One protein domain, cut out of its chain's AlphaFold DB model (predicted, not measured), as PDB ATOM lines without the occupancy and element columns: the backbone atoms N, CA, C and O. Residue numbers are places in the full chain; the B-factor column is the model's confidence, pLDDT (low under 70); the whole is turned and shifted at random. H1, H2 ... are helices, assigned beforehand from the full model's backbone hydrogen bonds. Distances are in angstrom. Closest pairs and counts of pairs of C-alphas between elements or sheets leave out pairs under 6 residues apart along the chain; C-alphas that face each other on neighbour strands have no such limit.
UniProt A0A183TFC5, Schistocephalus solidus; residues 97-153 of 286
ATOM      1  N   PHE A  97     139.825 208.228 186.699       80.06
ATOM      2  CA  PHE A  97     139.240 207.169 187.518       80.06
ATOM      3  C   PHE A  97     139.252 205.844 186.744       80.06
ATOM      4  O   PHE A  97     138.802 205.792 185.598       80.06
ATOM      5  N   ASP A  98     139.738 204.756 187.357       83.31
ATOM      6  CA  ASP A  98     139.893 203.477 186.651       83.31
ATOM      7  C   ASP A  98     138.527 202.912 186.222       83.31
ATOM      8  O   ASP A  98     137.701 202.486 187.035       83.31
ATOM      9  N   SER A  99     138.311 202.870 184.905       85.94
ATOM     10  CA  SER A  99     137.113 202.322 184.267       85.94
ATOM     11  C   SER A  99     136.811 200.878 184.699       85.94
ATOM     12  O   SER A  99     135.645 200.487 184.743       85.94
ATOM     13  N   LYS A 100     137.820 200.092 185.106       87.38
ATOM     14  CA  LYS A 100     137.632 198.732 185.643       87.38
ATOM     15  C   LYS A 100     136.857 198.719 186.960       87.38
ATOM     16  O   LYS A 100     136.104 197.777 187.198       87.38
ATOM     17  N   VAL A 101     137.009 199.744 187.802       85.81
ATOM     18  CA  VAL A 101     136.255 199.866 189.060       85.81
ATOM     19  C   VAL A 101     134.780 200.120 188.746       85.81
ATOM     20  O   VAL A 101     133.916 199.418 189.267       85.81
ATOM     21  N   TRP A 102     134.489 201.025 187.802       87.00
ATOM     22  CA  TRP A 102     133.126 201.239 187.304       87.00
ATOM     23  C   TRP A 102     132.530 199.997 186.637       87.00
ATOM     24  O   TRP A 102     131.369 199.677 186.884       87.00
ATOM     25  N   ALA A 103     133.313 199.260 185.846       88.81
ATOM     26  CA  ALA A 103     132.875 198.005 185.239       88.81
ATOM     27  C   ALA A 103     132.558 196.933 186.297       88.81
ATOM     28  O   ALA A 103     131.532 196.270 186.192       88.81
ATOM     29  N   SER A 104     133.377 196.805 187.349       89.12
ATOM     30  CA  SER A 104     133.131 195.884 188.471       89.12
ATOM     31  C   SER A 104     131.842 196.226 189.230       89.12
ATOM     32  O   SER A 104     131.052 195.334 189.528       89.12
ATOM     33  N   ILE A 105     131.584 197.516 189.479       88.31
ATOM     34  CA  ILE A 105     130.336 198.001 190.098       88.31
ATOM     35  C   ILE A 105     129.126 197.718 189.192       88.31
ATOM     36  O   ILE A 105     128.109 197.201 189.654       88.31
ATOM     37  N   ALA A 106     129.231 198.017 187.894       88.88
ATOM     38  CA  ALA A 106     128.151 197.802 186.933       88.88
ATOM     39  C   ALA A 106     127.831 196.310 186.725       88.88
ATOM     40  O   ALA A 106     126.664 195.953 186.552       88.88
ATOM     41  N   GLU A 107     128.843 195.442 186.764       88.62
ATOM     42  CA  GLU A 107     128.666 193.992 186.680       88.62
ATOM     43  C   GLU A 107     128.080 193.421 187.979       88.62
ATOM     44  O   GLU A 107     127.170 192.598 187.922       88.62
ATOM     45  N   ALA A 108     128.491 193.927 189.150       89.50
ATOM     46  CA  ALA A 108     127.878 193.574 190.434       89.50
ATOM     47  C   ALA A 108     126.366 193.846 190.437       89.50
ATOM     48  O   ALA A 108     125.578 192.962 190.774       89.50
ATOM     49  N   ALA A 109     125.963 195.042 189.995       87.56
ATOM     50  CA  ALA A 109     124.559 195.430 189.888       87.56
ATOM     51  C   ALA A 109     123.789 194.570 188.865       87.56
ATOM     52  O   ALA A 109     122.647 194.183 189.111       87.56
ATOM     53  N   ARG A 110     124.412 194.210 187.731       87.75
ATOM     54  CA  ARG A 110     123.826 193.270 186.756       87.75
ATOM     55  C   ARG A 110     123.609 191.881 187.353       87.75
ATOM     56  O   ARG A 110     122.533 191.312 187.172       87.75
ATOM     57  N   MET A 111     124.603 191.346 188.058       88.88
ATOM     58  CA  MET A 111     124.524 190.039 188.709       88.88
ATOM     59  C   MET A 111     123.428 190.005 189.780       88.88
ATOM     60  O   MET A 111     122.661 189.046 189.818       88.88
ATOM     61  N   GLU A 112     123.303 191.065 190.584       87.44
ATOM     62  CA  GLU A 112     122.258 191.206 191.605       87.44
ATOM     63  C   GLU A 112     120.847 191.199 190.991       87.44
ATOM     64  O   GLU A 112     119.994 190.420 191.419       87.44
ATOM     65  N   VAL A 113     120.621 191.962 189.912       89.06
ATOM     66  CA  VAL A 113     119.347 191.955 189.160       89.06
ATOM     67  C   VAL A 113     119.051 190.588 188.527       89.06
ATOM     68  O   VAL A 113     117.892 190.185 188.444       89.06
ATOM     69  N   CYS A 114     120.080 189.846 188.109       90.31
ATOM     70  CA  CYS A 114     119.937 188.490 187.572       90.31
ATOM     71  C   CYS A 114     119.779 187.403 188.656       90.31
ATOM     72  O   CYS A 114     119.658 186.227 188.311       90.31
ATOM     73  N   GLY A 115     119.805 187.755 189.949       88.50
ATOM     74  CA  GLY A 115     119.746 186.795 191.059       88.50
ATOM     75  C   GLY A 115     120.990 185.905 191.193       88.50
ATOM     76  O   GLY A 115     120.918 184.827 191.783       88.50
ATOM     77  N   LEU A 116     122.123 186.326 190.625       88.25
ATOM     78  CA  LEU A 116     123.396 185.605 190.664       88.25
ATOM     79  C   LEU A 116     124.200 185.979 191.918       88.25
ATOM     80  O   LEU A 116     124.126 187.100 192.419       88.25
ATOM     81  N   SER A 117     125.021 185.052 192.415       88.94
ATOM     82  CA  SER A 117     125.882 185.297 193.577       88.94
ATOM     83  C   SER A 117     126.994 186.301 193.244       88.94
ATOM     84  O   SER A 117     127.983 185.945 192.597       88.94
ATOM     85  N   VAL A 118     126.843 187.544 193.700       89.12
ATOM     86  CA  VAL A 118     127.837 188.615 193.525       89.12
ATOM     87  C   VAL A 118     129.098 188.320 194.359       89.12
ATOM     88  O   VAL A 118     128.970 188.034 195.553       89.12
ATOM     89  N   PRO A 119     130.319 188.418 193.794       90.25
ATOM     90  CA  PRO A 119     131.555 188.339 194.570       90.25
ATOM     91  C   PRO A 119     131.617 189.425 195.652       90.25
ATOM     92  O   PRO A 119     131.338 190.592 195.383       90.25
ATOM     93  N   GLU A 120     132.044 189.059 196.862       86.00
ATOM     94  CA  GLU A 120     131.988 189.942 198.038       86.00
ATOM     95  C   GLU A 120     132.696 191.292 197.822       86.00
ATOM     96  O   GLU A 120     132.160 192.341 198.174       86.00
ATOM     97  N   LEU A 121     133.856 191.292 197.157       84.31
ATOM     98  CA  LEU A 121     134.589 192.517 196.824       84.31
ATOM     99  C   LEU A 121     133.779 193.455 195.909       84.31
ATOM    100  O   LEU A 121     133.707 194.657 196.157       84.31
ATOM    101  N   SER A 122     133.131 192.908 194.881       86.56
ATOM    102  CA  SER A 122     132.291 193.669 193.948       86.56
ATOM    103  C   SER A 122     131.020 194.193 194.627       86.56
ATOM    104  O   SER A 122     130.596 195.316 194.356       86.56
ATOM    105  N   ARG A 123     130.461 193.438 195.583       86.12
ATOM    106  CA  ARG A 123     129.339 193.872 196.433       86.12
ATOM    107  C   ARG A 123     129.722 195.062 197.324       86.12
ATOM    108  O   ARG A 123     128.979 196.037 197.391       86.12
ATOM    109  N   LEU A 124     130.897 195.020 197.957       87.31
ATOM    110  CA  LEU A 124     131.419 196.117 198.785       87.31
ATOM    111  C   LEU A 124     131.699 197.392 197.969       87.31
ATOM    112  O   LEU A 124     131.399 198.491 198.438       87.31
ATOM    113  N   LEU A 125     132.218 197.256 196.745       85.50
ATOM    114  CA  LEU A 125     132.400 198.383 195.821       85.50
ATOM    115  C   LEU A 125     131.056 198.978 195.375       85.50
ATOM    116  O   LEU A 125     130.911 200.199 195.360       85.50
ATOM    117  N   SER A 126     130.062 198.133 195.073       84.69
ATOM    118  CA  SER A 126     128.710 198.571 194.698       84.69
ATOM    119  C   SER A 126     128.059 199.419 195.799       84.69
ATOM    120  O   SER A 126     127.566 200.513 195.530       84.69
ATOM    121  N   LEU A 127     128.176 199.006 197.068       87.00
ATOM    122  CA  LEU A 127     127.679 199.774 198.220       87.00
ATOM    123  C   LEU A 127     128.330 201.164 198.375       87.00
ATOM    124  O   LEU A 127     127.725 202.057 198.964       87.00
ATOM    125  N   ARG A 128     129.546 201.368 197.850       85.44
ATOM    126  CA  ARG A 128     130.271 202.651 197.890       85.44
ATOM    127  C   ARG A 128     130.138 203.482 196.608       85.44
ATOM    128  O   ARG A 128     130.722 204.563 196.539       85.44
ATOM    129  N   CYS A 129     129.369 203.039 195.608       84.94
ATOM    130  CA  CYS A 129     129.314 203.696 194.295       84.94
ATOM    131  C   CYS A 129     128.965 205.196 194.364       84.94
ATOM    132  O   CYS A 129     129.609 205.998 193.691       84.94
ATOM    133  N   GLY A 130     128.028 205.594 195.235       85.81
ATOM    134  CA  GLY A 130     127.644 206.997 195.424       85.81
ATOM    135  C   GLY A 130     128.745 207.878 196.029       85.81
ATOM    136  O   GLY A 130     128.836 209.053 195.680       85.81
ATOM    137  N   TYR A 131     129.619 207.321 196.877       86.94
ATOM    138  CA  TYR A 131     130.780 208.038 197.425       86.94
ATOM    139  C   TYR A 131     131.812 208.309 196.325       86.94
ATOM    140  O   TYR A 131     132.208 209.455 196.120       86.94
ATOM    141  N   TYR A 132     132.157 207.283 195.538       85.12
ATOM    142  CA  TYR A 132     133.066 207.435 194.399       85.12
ATOM    143  C   TYR A 132     132.513 208.390 193.332       85.12
ATOM    144  O   TYR A 132     133.254 209.225 192.823       85.12
ATOM    145  N   GLN A 133     131.210 208.327 193.032       86.06
ATOM    146  CA  GLN A 133     130.562 209.259 192.105       86.06
ATOM    147  C   GLN A 133     130.662 210.709 192.594       86.06
ATOM    148  O   GLN A 133     131.028 211.588 191.815       86.06
ATOM    149  N   LYS A 134     130.367 210.961 193.878       88.62
ATOM    150  CA  LYS A 134     130.467 212.298 194.478       88.62
ATOM    151  C   LYS A 134     131.898 212.839 194.381       88.62
ATOM    152  O   LYS A 134     132.085 213.957 193.917       88.62
ATOM    153  N   ILE A 135     132.891 212.030 194.750       85.31
ATOM    154  CA  ILE A 135     134.313 212.399 194.685       85.31
ATOM    155  C   ILE A 135     134.748 212.750 193.264       85.31
ATOM    156  O   ILE A 135     135.365 213.792 193.071       85.31
ATOM    157  N   VAL A 136     134.407 211.927 192.267       86.75
ATOM    158  CA  VAL A 136     134.780 212.196 190.867       86.75
ATOM    159  C   VAL A 136     134.171 213.512 190.379       86.75
ATOM    160  O   VAL A 136     134.866 214.289 189.733       86.75
ATOM    161  N   LEU A 137     132.915 213.803 190.735       87.88
ATOM    162  CA  LEU A 137     132.271 215.077 190.398       87.88
ATOM    163  C   LEU A 137     132.929 216.275 191.102       87.88
ATOM    164  O   LEU A 137     133.137 217.300 190.464       87.88
ATOM    165  N   GLN A 138     133.291 216.150 192.384       84.94
ATOM    166  CA  GLN A 138     133.969 217.222 193.126       84.94
ATOM    167  C   GLN A 138     135.397 217.473 192.612       84.94
ATOM    168  O   GLN A 138     135.797 218.627 192.479       84.94
ATOM    169  N   LEU A 139     136.152 216.420 192.267       84.62
ATOM    170  CA  LEU A 139     137.458 216.572 191.616       84.62
ATOM    171  C   LEU A 139     137.331 217.233 190.240       84.62
ATOM    172  O   LEU A 139     138.147 218.092 189.917       84.62
ATOM    173  N   GLN A 140     136.327 216.847 189.445       87.81
ATOM    174  CA  GLN A 140     136.112 217.434 188.122       87.81
ATOM    175  C   GLN A 140     135.795 218.927 188.230       87.81
ATOM    176  O   GLN A 140     136.423 219.721 187.544       87.81
ATOM    177  N   ASP A 141     134.909 219.320 189.146       86.94
ATOM    178  CA  ASP A 141     134.561 220.725 189.383       86.94
ATOM    179  C   ASP A 141     135.774 221.580 189.814       86.94
ATOM    180  O   ASP A 141     135.936 222.709 189.351       86.94
ATOM    181  N   ILE A 142     136.676 221.040 190.641       83.56
ATOM    182  CA  ILE A 142     137.927 221.720 191.027       83.56
ATOM    183  C   ILE A 142     138.893 221.852 189.839       83.56
ATOM    184  O   ILE A 142     139.503 222.909 189.656       83.56
ATOM    185  N   VAL A 143     139.023 220.810 189.013       85.88
ATOM    186  CA  VAL A 143     139.846 220.844 187.791       85.88
ATOM    187  C   VAL A 143     139.279 221.837 186.776       85.88
ATOM    188  O   VAL A 143     140.032 222.650 186.247       85.88
ATOM    189  N   ASP A 144     137.964 221.844 186.560       85.62
ATOM    190  CA  ASP A 144     137.279 222.771 185.653       85.62
ATOM    191  C   ASP A 144     137.430 224.229 186.127       85.62
ATOM    192  O   ASP A 144     137.671 225.128 185.317       85.62
ATOM    193  N   ARG A 145     137.373 224.475 187.447       82.56
ATOM    194  CA  ARG A 145     137.652 225.789 188.054       82.56
ATOM    195  C   ARG A 145     139.100 226.243 187.849       82.56
ATOM    196  O   ARG A 145     139.323 227.395 187.473       82.56
ATOM    197  N   TYR A 146     140.080 225.361 188.049       83.19
ATOM    198  CA  TYR A 146     141.486 225.659 187.746       83.19
ATOM    199  C   TYR A 146     141.699 225.946 186.255       83.19
ATOM    200  O   TYR A 146     142.396 226.886 185.880       83.19
ATOM    201  N   GLU A 147     141.061 225.167 185.386       83.19
ATOM    202  CA  GLU A 147     141.199 225.298 183.941       83.19
ATOM    203  C   GLU A 147     140.566 226.607 183.430       83.19
ATOM    204  O   GLU A 147     141.169 227.296 182.601       83.19
ATOM    205  N   TYR A 148     139.442 227.032 184.018       82.75
ATOM    206  CA  TYR A 148     138.864 228.366 183.833       82.75
ATOM    207  C   TYR A 148     139.833 229.483 184.255       82.75
ATOM    208  O   TYR A 148     140.073 230.409 183.476       82.75
ATOM    209  N   VAL A 149     140.443 229.384 185.443       81.12
ATOM    210  CA  VAL A 149     141.471 230.336 185.911       81.12
ATOM    211  C   VAL A 149     142.628 230.417 184.914       81.12
ATOM    212  O   VAL A 149     142.988 231.509 184.474       81.12
ATOM    213  N   ARG A 150     143.142 229.266 184.472       77.38
ATOM    214  CA  ARG A 150     144.237 229.153 183.503       77.38
ATOM    215  C   ARG A 150     143.907 229.796 182.148       77.38
ATOM    216  O   ARG A 150     144.785 230.401 181.543       77.38
ATOM    217  N   ARG A 151     142.655 229.712 181.674       78.50
ATOM    218  CA  ARG A 151     142.197 230.383 180.436       78.50
ATOM    219  C   ARG A 151     142.077 231.903 180.559       78.50
ATOM    220  O   ARG A 151     142.232 232.597 179.557       78.50
ATOM    221  N   HIS A 152     141.758 232.417 181.745       76.88
ATOM    222  CA  HIS A 152     141.512 233.848 181.973       76.88
ATOM    223  C   HIS A 152     142.722 234.613 182.530       76.88
ATOM    224  O   HIS A 152     142.640 235.823 182.762       76.88
ATOM    225  N   LEU A 153     143.857 233.935 182.696       74.19
ATOM    226  CA  LEU A 153     145.095 234.518 183.183       74.19
ATOM    227  C   LEU A 153     145.822 235.299 182.070       74.19
ATOM    228  O   LEU A 153     146.474 234.727 181.200       74.19
TER     229      LEU A 153
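Overview. This is residues 97 to 153 of the 286 residues of a protein of Schistocephalus solidus (UniProt A0A183TFC5). A long helix, H3, leads out of a small head in which H1 and the short H2 cross nearly at right angles, and residues 137 to 153, of which 137 to 152 belong to H3, stick out from that head as a free arm. The arm makes much of the length of this rod, which spans 54 by 16 by 15 A. The printed part has 57 residues with three named helices, H1, H2 and H3 in that order, and no named strand; the class is all helix. The whole is extended, with a radius of gyration of the C-alphas of 16.1 A.

Arrangement. H3, residues 129 to 152, is close to but not clearly touching H1, residues 99 to 113; their closest C-alphas, of Cys 129 and Ile 105, are 7.1 A apart. The two run opposite ways at a shallow tilt of 33 degrees, only just short of steep. H2, residues 120 to 127, and H3 meet only through their link. H1 and H2 touch, about perpendicular at 86 degrees, and their closest C-alphas, of Ile 105 and Ser 126, are 4.9 A apart. In H1, H2 and H3 every O i to N i+4 pair is within hydrogen-bond range.

Along the chain. H3 is 34.8 A long and ends at C-alpha 152, (141.512, 233.848, 181.973). H1 is 21.1 A long and begins at C-alpha 99, (137.113, 202.322, 184.267). H2 is 10.7 A long.

Size, cuts and confidence. The C-alphas farthest apart, of Gly 115 and Leu 153, are 54.6 A apart. The printed part has no cut; the link from H1 to H2 is short and that from H2 to H3 tight. The mean pLDDT of the printed part is 85.8, and no printed residue is under 70.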